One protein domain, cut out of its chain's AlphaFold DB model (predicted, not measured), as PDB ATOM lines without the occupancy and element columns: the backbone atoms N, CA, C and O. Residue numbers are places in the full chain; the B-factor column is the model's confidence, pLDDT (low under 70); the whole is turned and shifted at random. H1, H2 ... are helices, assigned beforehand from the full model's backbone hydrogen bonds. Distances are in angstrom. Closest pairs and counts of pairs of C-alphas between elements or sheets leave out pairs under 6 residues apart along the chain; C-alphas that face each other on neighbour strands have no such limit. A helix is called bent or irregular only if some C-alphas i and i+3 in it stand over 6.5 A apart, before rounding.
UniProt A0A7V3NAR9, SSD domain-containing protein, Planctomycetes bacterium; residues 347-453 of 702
ATOM      1  N   GLU A 347      91.437  83.611  64.571       81.75
ATOM      2  CA  GLU A 347      91.653  82.842  63.339       81.75
ATOM      3  C   GLU A 347      92.902  81.954  63.405       81.75
ATOM      4  O   GLU A 347      92.861  80.786  63.029       81.75
ATOM      5  N   SER A 348      94.007  82.461  63.962       85.19
ATOM      6  CA  SER A 348      95.250  81.688  64.065       85.19
ATOM      7  C   SER A 348      95.188  80.582  65.122       85.19
ATOM      8  O   SER A 348      95.868  79.567  64.986       85.19
ATOM      9  N   LYS A 349      94.399  80.767  66.190       85.06
ATOM     10  CA  LYS A 349      94.260  79.779  67.275       85.06
ATOM     11  C   LYS A 349      93.160  78.756  67.015       85.06
ATOM     12  O   LYS A 349      93.247  77.653  67.552       85.06
ATOM     13  N   ARG A 350      92.167  79.076  66.179       85.50
ATOM     14  CA  ARG A 350      91.053  78.186  65.826       85.50
ATOM     15  C   ARG A 350      91.493  76.757  65.465       85.50
ATOM     16  O   ARG A 350      91.019  75.846  66.141       85.50
ATOM     17  N   PRO A 351      92.445  76.517  64.540       87.94
ATOM     18  CA  PRO A 351      92.826  75.146  64.183       87.94
ATOM     19  C   PRO A 351      93.443  74.367  65.355       87.94
ATOM     20  O   PRO A 351      93.271  73.152  65.459       87.94
ATOM     21  N   GLN A 352      94.145  75.050  66.265       87.69
ATOM     22  CA  GLN A 352      94.735  74.426  67.452       87.69
ATOM     23  C   GLN A 352      93.659  74.048  68.478       87.69
ATOM     24  O   GLN A 352      93.699  72.951  69.036       87.69
ATOM     25  N   VAL A 353      92.687  74.938  68.702       87.25
ATOM     26  CA  VAL A 353      91.552  74.701  69.606       87.25
ATOM     27  C   VAL A 353      90.668  73.573  69.073       87.25
ATOM     28  O   VAL A 353      90.353  72.656  69.821       87.25
ATOM     29  N   GLU A 354      90.359  73.554  67.775       87.38
ATOM     30  CA  GLU A 354      89.592  72.476  67.133       87.38
ATOM     31  C   GLU A 354      90.316  71.123  67.185       87.38
ATOM     32  O   GLU A 354      89.695  70.076  67.379       87.38
ATOM     33  N   ALA A 355      91.643  71.110  67.028       88.81
ATOM     34  CA  ALA A 355      92.432  69.892  67.188       88.81
ATOM     35  C   ALA A 355      92.379  69.361  68.631       88.81
ATOM     36  O   ALA A 355      92.232  68.155  68.835       88.81
ATOM     37  N   LEU A 356      92.471  70.244  69.630       88.38
ATOM     38  CA  LEU A 356      92.316  69.889  71.044       88.38
ATOM     39  C   LEU A 356      90.902  69.390  71.353       88.38
ATOM     40  O   LEU A 356      90.767  68.350  71.994       88.38
ATOM     41  N   HIS A 357      89.876  70.084  70.858       88.12
ATOM     42  CA  HIS A 357      88.480  69.695  71.028       88.12
ATOM     43  C   HIS A 357      88.232  68.287  70.489       88.12
ATOM     44  O   HIS A 357      87.787  67.434  71.245       88.12
ATOM     45  N   ARG A 358      88.650  67.989  69.249       87.44
ATOM     46  CA  ARG A 358      88.514  66.644  68.658       87.44
ATOM     47  C   ARG A 358      89.220  65.555  69.467       87.44
ATOM     48  O   ARG A 358      88.704  64.449  69.600       87.44
ATOM     49  N   ARG A 359      90.400  65.847  70.030       87.38
ATOM     50  CA  ARG A 359      91.117  64.892  70.897       87.38
ATOM     51  C   ARG A 359      90.371  64.631  72.202       87.38
ATOM     52  O   ARG A 359      90.400  63.505  72.681       87.38
ATOM     53  N   LEU A 360      89.730  65.648  72.775       85.44
ATOM     54  CA  LEU A 360      88.914  65.511  73.983       85.44
ATOM     55  C   LEU A 360      87.568  64.841  73.685       85.44
ATOM     56  O   LEU A 360      87.102  64.036  74.483       85.44
ATOM     57  N   GLU A 361      86.981  65.116  72.524       83.94
ATOM     58  CA  GLU A 361      85.741  64.504  72.054       83.94
ATOM     59  C   GLU A 361      85.915  62.999  71.824       83.94
ATOM     60  O   GLU A 361      85.071  62.203  72.218       83.94
ATOM     61  N   ALA A 362      87.072  62.564  71.320       82.94
ATOM     62  CA  ALA A 362      87.401  61.140  71.233       82.94
ATOM     63  C   ALA A 362      87.423  60.425  72.605       82.94
ATOM     64  O   ALA A 362      87.306  59.201  72.663       82.94
ATOM     65  N   LEU A 363      87.557  61.167  73.713       77.19
ATOM     66  CA  LEU A 363      87.555  60.635  75.079       77.19
ATOM     67  C   LEU A 363      86.163  60.683  75.744       77.19
ATOM     68  O   LEU A 363      85.986  60.075  76.800       77.19
ATOM     69  N   LEU A 364      85.162  61.338  75.134       71.31
ATOM     70  CA  LEU A 364      83.793  61.469  75.668       71.31
ATOM     71  C   LEU A 364      83.084  60.145  75.992       71.31
ATOM     72  O   LEU A 364      82.388  60.124  77.007       71.31
ATOM     73  N   PRO A 365      83.233  59.048  75.218       71.06
ATOM     74  CA  PRO A 365      82.575  57.777  75.541       71.06
ATOM     75  C   PRO A 365      82.914  57.255  76.948       71.06
ATOM     76  O   PRO A 365      82.095  56.607  77.597       71.06
ATOM     77  N   PHE A 366      84.100  57.594  77.464       64.75
ATOM     78  CA  PHE A 366      84.528  57.253  78.823       64.75
ATOM     79  C   PHE A 366      83.968  58.204  79.895       64.75
ATOM     80  O   PHE A 366      83.991  57.877  81.077       64.75
ATOM     81  N   VAL A 367      83.465  59.374  79.495       62.03
ATOM     82  CA  VAL A 367      83.027  60.472  80.370       62.03
ATOM     83  C   VAL A 367      81.501  60.507  80.540       62.03
ATOM     84  O   VAL A 367      81.017  60.806  81.627       62.03
ATOM     85  N   THR A 368      80.722  60.180  79.501       58.47
ATOM     86  CA  THR A 368      79.243  60.272  79.508       58.47
ATOM     87  C   THR A 368      78.532  59.057  80.107       58.47
ATOM     88  O   THR A 368      77.333  59.119  80.368       58.47
ATOM     89  N   SER A 369      79.259  57.976  80.392       58.88
ATOM     90  CA  SER A 369      78.713  56.681  80.835       58.88
ATOM     91  C   SER A 369      78.304  56.610  82.323       58.88
ATOM     92  O   SER A 369      78.146  55.521  82.865       58.88
ATOM     93  N   GLY A 370      78.113  57.745  83.008       60.53
ATOM     94  CA  GLY A 370      77.622  57.776  84.399       60.53
ATOM     95  C   GLY A 370      78.675  57.510  85.488       60.53
ATOM     96  O   GLY A 370      78.315  57.313  86.645       60.53
ATOM     97  N   GLY A 371      79.964  57.534  85.138       64.25
ATOM     98  CA  GLY A 371      81.090  57.333  86.056       64.25
ATOM     99  C   GLY A 371      82.177  56.444  85.446       64.25
ATOM    100  O   GLY A 371      81.981  55.901  84.356       64.25
ATOM    101  N   PRO A 372      83.334  56.291  86.114       68.62
ATOM    102  CA  PRO A 372      84.316  55.303  85.688       68.62
ATOM    103  C   PRO A 372      83.679  53.906  85.743       68.62
ATOM    104  O   PRO A 372      82.947  53.613  86.695       68.62
ATOM    105  N   PRO A 373      83.950  53.019  84.768       72.56
ATOM    106  CA  PRO A 373      83.573  51.618  84.904       72.56
ATOM    107  C   PRO A 373      84.183  51.043  86.194       72.56
ATOM    108  O   PRO A 373      85.203  51.562  86.657       72.56
ATOM    109  N   PRO A 374      83.604  49.981  86.785       76.69
ATOM    110  CA  PRO A 374      84.141  49.360  87.987       76.69
ATOM    111  C   PRO A 374      85.638  49.041  87.838       76.69
ATOM    112  O   PRO A 374      86.010  48.109  87.130       76.69
ATOM    113  N   ILE A 375      86.499  49.838  88.479       80.06
ATOM    114  CA  ILE A 375      87.945  49.648  88.471       80.06
ATOM    115  C   ILE A 375      88.242  48.481  89.419       80.06
ATOM    116  O   ILE A 375      87.869  48.561  90.597       80.06
ATOM    117  N   PRO A 376      88.858  47.389  88.931       78.38
ATOM    118  CA  PRO A 376      89.188  46.242  89.764       78.38
ATOM    119  C   PRO A 376      90.087  46.655  90.927       78.38
ATOM    120  O   PRO A 376      91.070  47.366  90.731       78.38
ATOM    121  N   ALA A 377      89.766  46.187  92.135       71.62
ATOM    122  CA  ALA A 377      90.584  46.453  93.308       71.62
ATOM    123  C   ALA A 377      91.934  45.723  93.176       71.62
ATOM    124  O   ALA A 377      91.926  44.489  93.092       71.62
ATOM    125  N   PRO A 378      93.078  46.431  93.177       72.00
ATOM    126  CA  PRO A 378      94.382  45.800  93.078       72.00
ATOM    127  C   PRO A 378      94.637  44.960  94.322       72.00
ATOM    128  O   PRO A 378      94.185  45.290  95.427       72.00
ATOM    129  N   HIS A 379      95.405  43.888  94.154       79.00
ATOM    130  CA  HIS A 379      95.913  43.165  95.311       79.00
ATOM    131  C   HIS A 379      96.898  44.079  96.067       79.00
ATOM    132  O   HIS A 379      97.694  44.765  95.419       79.00
ATOM    133  N   PRO A 380      96.905  44.107  97.412       76.00
ATOM    134  CA  PRO A 380      97.853  44.925  98.178       76.00
ATOM    135  C   PRO A 380      99.321  44.727  97.755       76.00
ATOM    136  O   PRO A 380     100.092  45.686  97.700       76.00
ATOM    137  N   ASP A 381      99.685  43.506  97.357       80.56
ATOM    138  CA  ASP A 381     101.031  43.166  96.874       80.56
ATOM    139  C   ASP A 381     101.395  43.830  95.539       80.56
ATOM    140  O   ASP A 381     102.564  44.120  95.278       80.56
ATOM    141  N   GLU A 382     100.405  44.088  94.686       81.38
ATOM    142  CA  GLU A 382     100.602  44.785  93.417       81.38
ATOM    143  C   GLU A 382     100.963  46.251  93.663       81.38
ATOM    144  O   GLU A 382     101.904  46.769  93.062       81.38
ATOM    145  N   LEU A 383     100.298  46.895  94.625       79.88
ATOM    146  CA  LEU A 383     100.622  48.262  95.025       79.88
ATOM    147  C   LEU A 383     102.025  48.357  95.632       79.88
ATOM    148  O   LEU A 383     102.774  49.273  95.296       79.88
ATOM    149  N   ILE A 384     102.404  47.404  96.488       81.81
ATOM    150  CA  ILE A 384     103.759  47.339  97.052       81.81
ATOM    151  C   ILE A 384     104.790  47.204  95.926       81.81
ATOM    152  O   ILE A 384     105.791  47.921  95.916       81.81
ATOM    153  N   ARG A 385     104.527  46.347  94.933       85.81
ATOM    154  CA  ARG A 385     105.398  46.180  93.763       85.81
ATOM    155  C   ARG A 385     105.539  47.477  92.963       85.81
ATOM    156  O   ARG A 385     106.660  47.842  92.617       85.81
ATOM    157  N   VAL A 386     104.439  48.182  92.702       85.31
ATOM    158  CA  VAL A 386     104.446  49.465  91.975       85.31
ATOM    159  C   VAL A 386     105.197  50.544  92.757       85.31
ATOM    160  O   VAL A 386     105.982  51.280  92.166       85.31
ATOM    161  N   LEU A 387     105.019  50.626  94.079       84.94
ATOM    162  CA  LEU A 387     105.745  51.580  94.925       84.94
ATOM    163  C   LEU A 387     107.256  51.321  94.912       84.94
ATOM    164  O   LEU A 387     108.032  52.267  94.786       84.94
ATOM    165  N   LEU A 388     107.675  50.053  94.964       85.06
ATOM    166  CA  LEU A 388     109.084  49.665  94.857       85.06
ATOM    167  C   LEU A 388     109.668  49.999  93.477       85.06
ATOM    168  O   LEU A 388     110.771  50.540  93.391       85.06
ATOM    169  N   GLN A 389     108.927  49.740  92.395       88.31
ATOM    170  CA  GLN A 389     109.334  50.115  91.035       88.31
ATOM    171  C   GLN A 389     109.447  51.635  90.871       88.31
ATOM    172  O   GLN A 389     110.425  52.129  90.312       88.31
ATOM    173  N   ALA A 390     108.483  52.392  91.395       86.44
ATOM    174  CA  ALA A 390     108.503  53.849  91.364       86.44
ATOM    175  C   ALA A 390     109.676  54.417  92.175       86.44
ATOM    176  O   ALA A 390     110.320  55.368  91.741       86.44
ATOM    177  N   GLN A 391     110.011  53.803  93.313       85.69
ATOM    178  CA  GLN A 391     111.186  54.174  94.099       85.69
ATOM    179  C   GLN A 391     112.475  53.956  93.299       85.69
ATOM    180  O   GLN A 391     113.320  54.844  93.255       85.69
ATOM    181  N   GLN A 392     112.611  52.830  92.602       86.06
ATOM    182  CA  GLN A 392     113.765  52.583  91.733       86.06
ATOM    183  C   GLN A 392     113.845  53.586  90.574       86.06
ATOM    184  O   GLN A 392     114.914  54.126  90.308       86.06
ATOM    185  N   ALA A 393     112.719  53.891  89.923       87.31
ATOM    186  CA  ALA A 393     112.665  54.846  88.815       87.31
ATOM    187  C   ALA A 393     112.967  56.293  89.247       87.31
ATOM    188  O   ALA A 393     113.465  57.090  88.456       87.31
ATOM    189  N   MET A 394     112.678  56.636  90.502       86.88
ATOM    190  CA  MET A 394     112.943  57.956  91.077       86.88
ATOM    191  C   MET A 394     114.373  58.111  91.608       86.88
ATOM    192  O   MET A 394     114.731  59.204  92.060       86.88
ATOM    193  N   ALA A 395     115.194  57.057  91.571       82.88
ATOM    194  CA  ALA A 395     116.577  57.114  92.024       82.88
ATOM    195  C   ALA A 395     117.360  58.178  91.232       82.88
ATOM    196  O   ALA A 395     117.412  58.153  90.005       82.88
ATOM    197  N   GLY A 396     117.949  59.144  91.944       82.38
ATOM    198  CA  GLY A 396     118.667  60.279  91.345       82.38
ATOM    199  C   GLY A 396     117.814  61.526  91.080       82.38
ATOM    200  O   GLY A 396     118.358  62.563  90.709       82.38
ATOM    201  N   SER A 397     116.499  61.478  91.318       88.25
ATOM    202  CA  SER A 397     115.653  62.675  91.290       88.25
ATOM    203  C   SER A 397     115.927  63.569  92.508       88.25
ATOM    204  O   SER A 397     116.026  63.060  93.628       88.25
ATOM    205  N   PRO A 398     115.943  64.907  92.361       86.31
ATOM    206  CA  PRO A 398     116.055  65.826  93.496       86.31
ATOM    207  C   PRO A 398     114.905  65.689  94.512       86.31
ATOM    208  O   PRO A 398     115.041  66.131  95.648       86.31
ATOM    209  N   ARG A 399     113.785  65.047  94.138       87.31
ATOM    210  CA  ARG A 399     112.642  64.766  95.033       87.31
ATOM    211  C   ARG A 399     112.613  63.331  95.562       87.31
ATOM    212  O   ARG A 399     111.614  62.913  96.143       87.31
ATOM    213  N   PHE A 400     113.685  62.566  95.356       89.19
ATOM    214  CA  PHE A 400     113.749  61.163  95.760       89.19
ATOM    215  C   PHE A 400     113.515  60.979  97.264       89.19
ATOM    216  O   PHE A 400     112.735  60.115  97.641       89.19
ATOM    217  N   ALA A 401     114.102  61.832  98.112       85.44
ATOM    218  CA  ALA A 401     113.942  61.745  99.565       85.44
ATOM    219  C   ALA A 401     112.487  61.972 100.030       85.44
ATOM    220  O   ALA A 401     111.982  61.206 100.849       85.44
ATOM    221  N   GLU A 402     111.788  62.973  99.470       87.94
ATOM    222  CA  GLU A 402     110.359  63.219  99.755       87.94
ATOM    223  C   GLU A 402     109.493  62.028  99.330       87.94
ATOM    224  O   GLU A 402     108.638  61.563 100.086       87.94
ATOM    225  N   PHE A 403     109.718  61.525  98.112       88.81
ATOM    226  CA  PHE A 403     108.989  60.374  97.589       88.81
ATOM    227  C   PHE A 403     109.252  59.121  98.424       88.81
ATOM    228  O   PHE A 403     108.319  58.392  98.752       88.81
ATOM    229  N   GLN A 404     110.512  58.885  98.793       86.62
ATOM    230  CA  GLN A 404     110.924  57.747  99.595       86.62
ATOM    231  C   GLN A 404     110.204  57.750 100.943       86.62
ATOM    232  O   GLN A 404     109.624  56.730 101.305       86.62
ATOM    233  N   ASP A 405     110.173  58.873 101.659       88.31
ATOM    234  CA  ASP A 405     109.474  58.974 102.944       88.31
ATOM    235  C   ASP A 405     107.955  58.727 102.813       88.31
ATOM    236  O   ASP A 405     107.363  57.976 103.593       88.31
ATOM    237  N   LEU A 406     107.314  59.281 101.777       88.06
ATOM    238  CA  LEU A 406     105.896  59.025 101.483       88.06
ATOM    239  C   LEU A 406     105.625  57.554 101.147       88.06
ATOM    240  O   LEU A 406     104.662  56.976 101.654       88.06
ATOM    241  N   ALA A 407     106.476  56.936 100.326       86.50
ATOM    242  CA  ALA A 407     106.366  55.530  99.953       86.50
ATOM    243  C   ALA A 407     106.549  54.612 101.171       86.50
ATOM    244  O   ALA A 407     105.754  53.691 101.356       86.50
ATOM    245  N   HIS A 408     107.512  54.904 102.054       87.00
ATOM    246  CA  HIS A 408     107.711  54.155 103.299       87.00
ATOM    247  C   HIS A 408     106.494  54.266 104.221       87.00
ATOM    248  O   HIS A 408     106.021  53.254 104.735       87.00
ATOM    249  N   ARG A 409     105.931  55.470 104.397       88.06
ATOM    250  CA  ARG A 409     104.708  55.673 105.193       88.06
ATOM    251  C   ARG A 409     103.499  54.954 104.599       88.06
ATOM    252  O   ARG A 409     102.722  54.356 105.347       88.06
ATOM    253  N   ALA A 410     103.350  54.972 103.276       84.44
ATOM    254  CA  ALA A 410     102.303  54.229 102.584       84.44
ATOM    255  C   ALA A 410     102.465  52.716 102.805       84.44
ATOM    256  O   ALA A 410     101.526  52.072 103.267       84.44
ATOM    257  N   MET A 411     103.664  52.165 102.586       83.56
ATOM    258  CA  MET A 411     103.970  50.746 102.817       83.56
ATOM    259  C   MET A 411     103.734  50.330 104.274       83.56
ATOM    260  O   MET A 411     103.068  49.327 104.519       83.56
ATOM    261  N   ALA A 412     104.197  51.125 105.243       85.38
ATOM    262  CA  ALA A 412     103.993  50.860 106.668       85.38
ATOM    263  C   ALA A 412     102.507  50.885 107.063       85.38
ATOM    264  O   ALA A 412     102.079  50.129 107.930       85.38
ATOM    265  N   THR A 413     101.700  51.736 106.423       84.25
ATOM    266  CA  THR A 413     100.249  51.785 106.652       84.25
ATOM    267  C   THR A 413      99.554  50.560 106.061       84.25
ATOM    268  O   THR A 413      98.699  49.971 106.719       84.25
ATOM    269  N   LEU A 414      99.947  50.140 104.853       79.19
ATOM    270  CA  LEU A 414      99.405  48.951 104.186       79.19
ATOM    271  C   LEU A 414      99.701  47.672 104.982       79.19
ATOM    272  O   LEU A 414      98.816  46.838 105.134       79.19
ATOM    273  N   GLN A 415     100.899  47.555 105.564       80.75
ATOM    274  CA  GLN A 415     101.300  46.413 106.400       80.75
ATOM    275  C   GLN A 415     100.535  46.314 107.731       80.75
ATOM    276  O   GLN A 415     100.487  45.241 108.327       80.75
ATOM    277  N   ARG A 416      99.950  47.417 108.220       85.88
ATOM    278  CA  ARG A 416      99.198  47.454 109.490       85.88
ATOM    279  C   ARG A 416      97.713  47.125 109.332       85.88
ATOM    280  O   ARG A 416      97.043  46.929 110.341       85.88
ATOM    281  N   LEU A 417      97.196  47.107 108.106       84.31
ATOM    282  CA  LEU A 417      95.786  46.850 107.813       84.31
ATOM    283  C   LEU A 417      95.570  45.375 107.466       84.31
ATOM    284  O   LEU A 417      96.417  44.741 106.841       84.31
ATOM    285  N   ALA A 418      94.402  44.835 107.820       85.81
ATOM    286  CA  ALA A 418      94.011  43.514 107.340       85.81
ATOM    287  C   ALA A 418      93.874  43.532 105.798       85.81
ATOM    288  O   ALA A 418      93.377  44.526 105.256       85.81
ATOM    289  N   PRO A 419      94.237  42.453 105.074       80.25
ATOM    290  CA  PRO A 419      94.206  42.433 103.606       80.25
ATOM    291  C   PRO A 419      92.853  42.840 103.000       80.25
ATOM    292  O   PRO A 419      92.813  43.626 102.055       80.25
ATOM    293  N   ALA A 420      91.744  42.390 103.596       81.31
ATOM    294  CA  ALA A 420      90.390  42.739 103.159       81.31
ATOM    295  C   ALA A 420      90.062  44.234 103.353       81.31
ATOM    296  O   ALA A 420      89.440  44.859 102.495       81.31
ATOM    297  N   GLU A 421      90.516  44.830 104.459       84.88
ATOM    298  CA  GLU A 421      90.326  46.256 104.733       84.88
ATOM    299  C   GLU A 421      91.186  47.119 103.800       84.88
ATOM    300  O   GLU A 421      90.725  48.132 103.269       84.88
ATOM    301  N   CYS A 422      92.424  46.690 103.550       82.31
ATOM    302  CA  CYS A 422      93.314  47.326 102.592       82.31
ATOM    303  C   CYS A 422      92.705  47.322 101.183       82.31
ATOM    304  O   CYS A 422      92.650  48.371 100.540       82.31
ATOM    305  N   GLN A 423      92.192  46.176 100.729       83.50
ATOM    306  CA  GLN A 423      91.563  46.037  99.418       83.50
ATOM    307  C   GLN A 423      90.308  46.914  99.289       83.50
ATOM    308  O   GLN A 423      90.156  47.613  98.287       83.50
ATOM    309  N   ALA A 424      89.452  46.965 100.316       84.38
ATOM    310  CA  ALA A 424      88.269  47.827 100.328       84.38
ATOM    311  C   ALA A 424      88.626  49.325 100.255       84.38
ATOM    312  O   ALA A 424      88.027  50.079  99.481       84.38
ATOM    313  N   ARG A 425      89.637  49.770 101.017       85.75
ATOM    314  CA  ARG A 425      90.108  51.166 100.993       85.75
ATOM    315  C   ARG A 425      90.751  51.536  99.655       85.75
ATOM    316  O   ARG A 425      90.497  52.634  99.157       85.75
ATOM    317  N   LEU A 426      91.544  50.638  99.067       83.56
ATOM    318  CA  LEU A 426      92.164  50.838  97.754       83.56
ATOM    319  C   LEU A 426      91.121  50.901  96.638       83.56
ATOM    320  O   LEU A 426      91.182  51.816  95.819       83.56
ATOM    321  N   ALA A 427      90.123  50.016  96.661       85.44
ATOM    322  CA  ALA A 427      88.996  50.052  95.733       85.44
ATOM    323  C   ALA A 427      88.256  51.398  95.810       85.44
ATOM    324  O   ALA A 427      88.055  52.068  94.799       85.44
ATOM    325  N   ALA A 428      87.918  51.850  97.023       86.31
ATOM    326  CA  ALA A 428      87.237  53.128  97.233       86.31
ATOM    327  C   ALA A 428      88.094  54.344  96.838       86.31
ATOM    328  O   ALA A 428      87.558  55.375  96.429       86.31
ATOM    329  N   PHE A 429      89.418  54.274  97.000       86.75
ATOM    330  CA  PHE A 429      90.336  55.322  96.552       86.75
ATOM    331  C   PHE A 429      90.419  55.381  95.024       86.75
ATOM    332  O   PHE A 429      90.220  56.452  94.458       86.75
ATOM    333  N   GLN A 430      90.645  54.247  94.355       86.06
ATOM    334  CA  GLN A 430      90.725  54.186  92.895       86.06
ATOM    335  C   GLN A 430      89.434  54.641  92.226       86.06
ATOM    336  O   GLN A 430      89.484  55.409  91.270       86.06
ATOM    337  N   GLN A 431      88.284  54.233  92.766       86.50
ATOM    338  CA  GLN A 431      86.985  54.669  92.264       86.50
ATOM    339  C   GLN A 431      86.802  56.186  92.362       86.50
ATOM    340  O   GLN A 431      86.423  56.830  91.386       86.50
ATOM    341  N   ARG A 432      87.137  56.782  93.515       88.56
ATOM    342  CA  ARG A 432      87.078  58.242  93.700       88.56
ATOM    343  C   ARG A 432      88.050  58.980  92.786       88.56
ATOM    344  O   ARG A 432      87.659  59.969  92.179       88.56
ATOM    345  N   LEU A 433      89.282  58.491  92.663       88.50
ATOM    346  CA  LEU A 433      90.289  59.083  91.786       88.50
ATOM    347  C   LEU A 433      89.857  59.017  90.315       88.50
ATOM    348  O   LEU A 433      89.966  60.011  89.602       88.50
ATOM    349  N   GLY A 434      89.329  57.874  89.871       86.19
ATOM    350  CA  GLY A 434      88.776  57.707  88.527       86.19
ATOM    351  C   GLY A 434      87.623  58.673  88.260       86.19
ATOM    352  O   GLY A 434      87.609  59.340  87.228       86.19
ATOM    353  N   ALA A 435      86.700  58.816  89.217       83.88
ATOM    354  CA  ALA A 435      85.585  59.753  89.119       83.88
ATOM    355  C   ALA A 435      86.055  61.216  89.077       83.88
ATOM    356  O   ALA A 435      85.553  61.997  88.271       83.88
ATOM    357  N   GLU A 436      87.046  61.591  89.888       87.81
ATOM    358  CA  GLU A 436      87.618  62.940  89.883       87.81
ATOM    359  C   GLU A 436      88.331  63.255  88.561       87.81
ATOM    360  O   GLU A 436      88.124  64.324  87.987       87.81
ATOM    361  N   LEU A 437      89.145  62.327  88.048       86.44
ATOM    362  CA  LEU A 437      89.843  62.490  86.771       86.44
ATOM    363  C   LEU A 437      88.859  62.619  85.607       86.44
ATOM    364  O   LEU A 437      89.013  63.523  84.783       86.44
ATOM    365  N   LEU A 438      87.826  61.773  85.563       84.50
ATOM    366  CA  LEU A 438      86.758  61.877  84.569       84.50
ATOM    367  C   LEU A 438      85.976  63.184  84.712       84.50
ATOM    368  O   LEU A 438      85.690  63.820  83.704       84.50
ATOM    369  N   GLY A 439      85.701  63.641  85.935       83.31
ATOM    370  CA  GLY A 439      85.074  64.940  86.188       83.31
ATOM    371  C   GLY A 439      85.925  66.119  85.701       83.31
ATOM    372  O   GLY A 439      85.406  67.046  85.081       83.31
ATOM    373  N   ARG A 440      87.248  66.073  85.903       86.81
ATOM    374  CA  ARG A 440      88.187  67.079  85.371       86.81
ATOM    375  C   ARG A 440      88.250  67.047  83.842       86.81
ATOM    376  O   ARG A 440      88.259  68.108  83.223       86.81
ATOM    377  N   LEU A 441      88.264  65.857  83.237       85.06
ATOM    378  CA  LEU A 441      88.194  65.678  81.780       85.06
ATOM    379  C   LEU A 441      86.873  66.205  81.211       85.06
ATOM    380  O   LEU A 441      86.895  66.905  80.203       85.06
ATOM    381  N   ALA A 442      85.748  65.948  81.883       82.44
ATOM    382  CA  ALA A 442      84.441  66.496  81.532       82.44
ATOM    383  C   ALA A 442      84.445  68.028  81.582       82.44
ATOM    384  O   ALA A 442      83.999  68.679  80.639       82.44
ATOM    385  N   GLY A 443      85.002  68.608  82.651       85.06
ATOM    386  CA  GLY A 443      85.156  70.055  82.794       85.06
ATOM    387  C   GLY A 443      86.036  70.665  81.700       85.06
ATOM    388  O   GLY A 443      85.681  71.695  81.136       85.06
ATOM    389  N   LEU A 444      87.147  70.008  81.348       86.38
ATOM    390  CA  LEU A 444      88.030  70.448  80.265       86.38
ATOM    391  C   LEU A 444      87.342  70.355  78.898       86.38
ATOM    392  O   LEU A 444      87.442  71.278  78.095       86.38
ATOM    393  N   HIS A 445      86.613  69.265  78.647       84.50
ATOM    394  CA  HIS A 445      85.816  69.099  77.439       84.50
ATOM    395  C   HIS A 445      84.753  70.201  77.320       84.50
ATOM    396  O   HIS A 445      84.645  70.827  76.265       84.50
ATOM    397  N   ALA A 446      84.037  70.508  78.405       82.69
ATOM    398  CA  ALA A 446      83.002  71.543  78.435       82.69
ATOM    399  C   ALA A 446      83.516  72.940  78.039       82.69
ATOM    400  O   ALA A 446      82.757  73.735  77.495       82.69
ATOM    401  N   VAL A 447      84.804  73.232  78.257       84.81
ATOM    402  CA  VAL A 447      85.438  74.509  77.874       84.81
ATOM    403  C   VAL A 447      86.286  74.422  76.598       84.81
ATOM    404  O   VAL A 447      86.931  75.401  76.228       84.81
ATOM    405  N   SER A 448      86.317  73.268  75.921       83.25
ATOM    406  CA  SER A 448      87.224  73.003  74.790       83.25
ATOM    407  C   SER A 448      86.720  73.460  73.418       83.25
ATOM    408  O   SER A 448      87.510  73.492  72.480       83.25
ATOM    409  N   ASN A 449      85.451  73.863  73.304       73.00
ATOM    410  CA  ASN A 449      84.872  74.430  72.079       73.00
ATOM    411  C   ASN A 449      84.247  75.814  72.328       73.00
ATOM    412  O   ASN A 449      83.028  75.978  72.224       73.00
ATOM    413  N   PRO A 450      85.040  76.817  72.743       71.31
ATOM    414  CA  PRO A 450      84.498  78.138  72.989       71.31
ATOM    415  C   PRO A 450      84.172  78.824  71.659       71.31
ATOM    416  O   PRO A 450      85.047  79.014  70.811       71.31
ATOM    417  N   GLN A 451      82.924  79.268  71.506       76.25
ATOM    418  CA  GLN A 451      82.640  80.366  70.585       76.25
ATOM    419  C   GLN A 451      83.448  81.594  71.035       76.25
ATOM    420  O   GLN A 451      83.607  81.801  72.245       76.25
ATOM    421  N   PRO A 452      84.000  82.402  70.109       79.38
ATOM    422  CA  PRO A 452      84.720  83.607  70.486       79.38
ATOM    423  C   PRO A 452      83.799  84.515  71.309       79.38
ATOM    424  O   PRO A 452      82.699  84.821  70.838       79.38
ATOM    425  N   PRO A 453      84.216  84.944  72.513       83.31
ATOM    426  CA  PRO A 453      83.391  85.826  73.316       83.31
ATOM    427  C   PRO A 453      83.173  87.139  72.566       83.31
ATOM    428  O   PRO A 453      84.066  87.635  71.875       83.31
TER     429      PRO A 453
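AT A GLANCE: This is residues 347 to 453 of the 702 residues of the protein "SSD domain-containing protein" of Planctomycetes bacterium (UniProt A0A7V3NAR9). A long helix, H4, makes one arm of a V, and the helical hairpin of H2 and H3 makes the other, the two arms meeting where H4 begins, with H2 at 61 degrees and H3 at 48 degrees to the line of H4. At the far end of H4, the last residues of H1 pack on it and the rest of H1 reaches on past it, while the long link of residues 362 to 379 runs back beside H4 to the hairpin. The printed part has 107 residues with four named helices, in the order H1, H2, H3, H4, and no named strand; its class is all helix. It is only just loose, close to extended, with a radius of gyration of the C-alphas of 19.3 A, and flat, spanning 56 by 36 by 19 A.

IN THESE COORDINATES: H1 is residues 347 to 361, 21.1 A from first to last C-alpha, and begins with C-alpha 347 at (91.653, 82.842, 63.339). It is only just irregular: C-alphas 348 and 351 are 7.0 A apart. H2 is residues 380 to 393, 20.1 A long, with C-alpha 380 at (97.853, 44.925, 98.178). H3 is residues 400 to 416, 24.3 A long. H4 is residues 419 to 446, 40.1 A long, and ends with C-alpha 446 at (83.002, 71.543, 78.435).

HOW THE PARTS SIT: H1 touches H4 with residues 357 to 361 alone, on residues 441 to 445 of H4; the closest C-alphas, of Leu 360 and His 445, are 5.9 A apart. Their lines stand at a shallow tilt of 32 degrees, opposite ways. H1 is apart from H2 and from H3. H2 and H3 form a helical hairpin and touch, opposite ways at a shallow tilt of 13 degrees, with the C-alphas of Leu 387 and Ala 407 closest at 6.4 A. H2 only just touches H4, with 3 pairs of C-alphas within 8 A, through Pro 380 alone; the closest C-alphas, of Pro 380 and Gln 423, are 6.5 A apart. These two run the same way at a steep tilt of 61 degrees. H3 and H4 are close but not clearly touching, opposite ways at a steep tilt of 48 degrees; their closest C-alphas, of Leu 414 and Cys 422, are 6.5 A apart. In H2, H3 and H4 every O i to N i+4 pair is within hydrogen-bond range; in H1 it is 9 of 11.

THE WHOLE: The two C-alphas farthest apart, of Glu 347 and Ala 418, are 59.1 A apart. The printed part has no cut. The link from H1 to H2 is long, with 18 residues, that from H2 to H3 is short and that from H3 to H4 is tight. The mean pLDDT of the printed part is 82.4, and residues 366 to 372 are under 70.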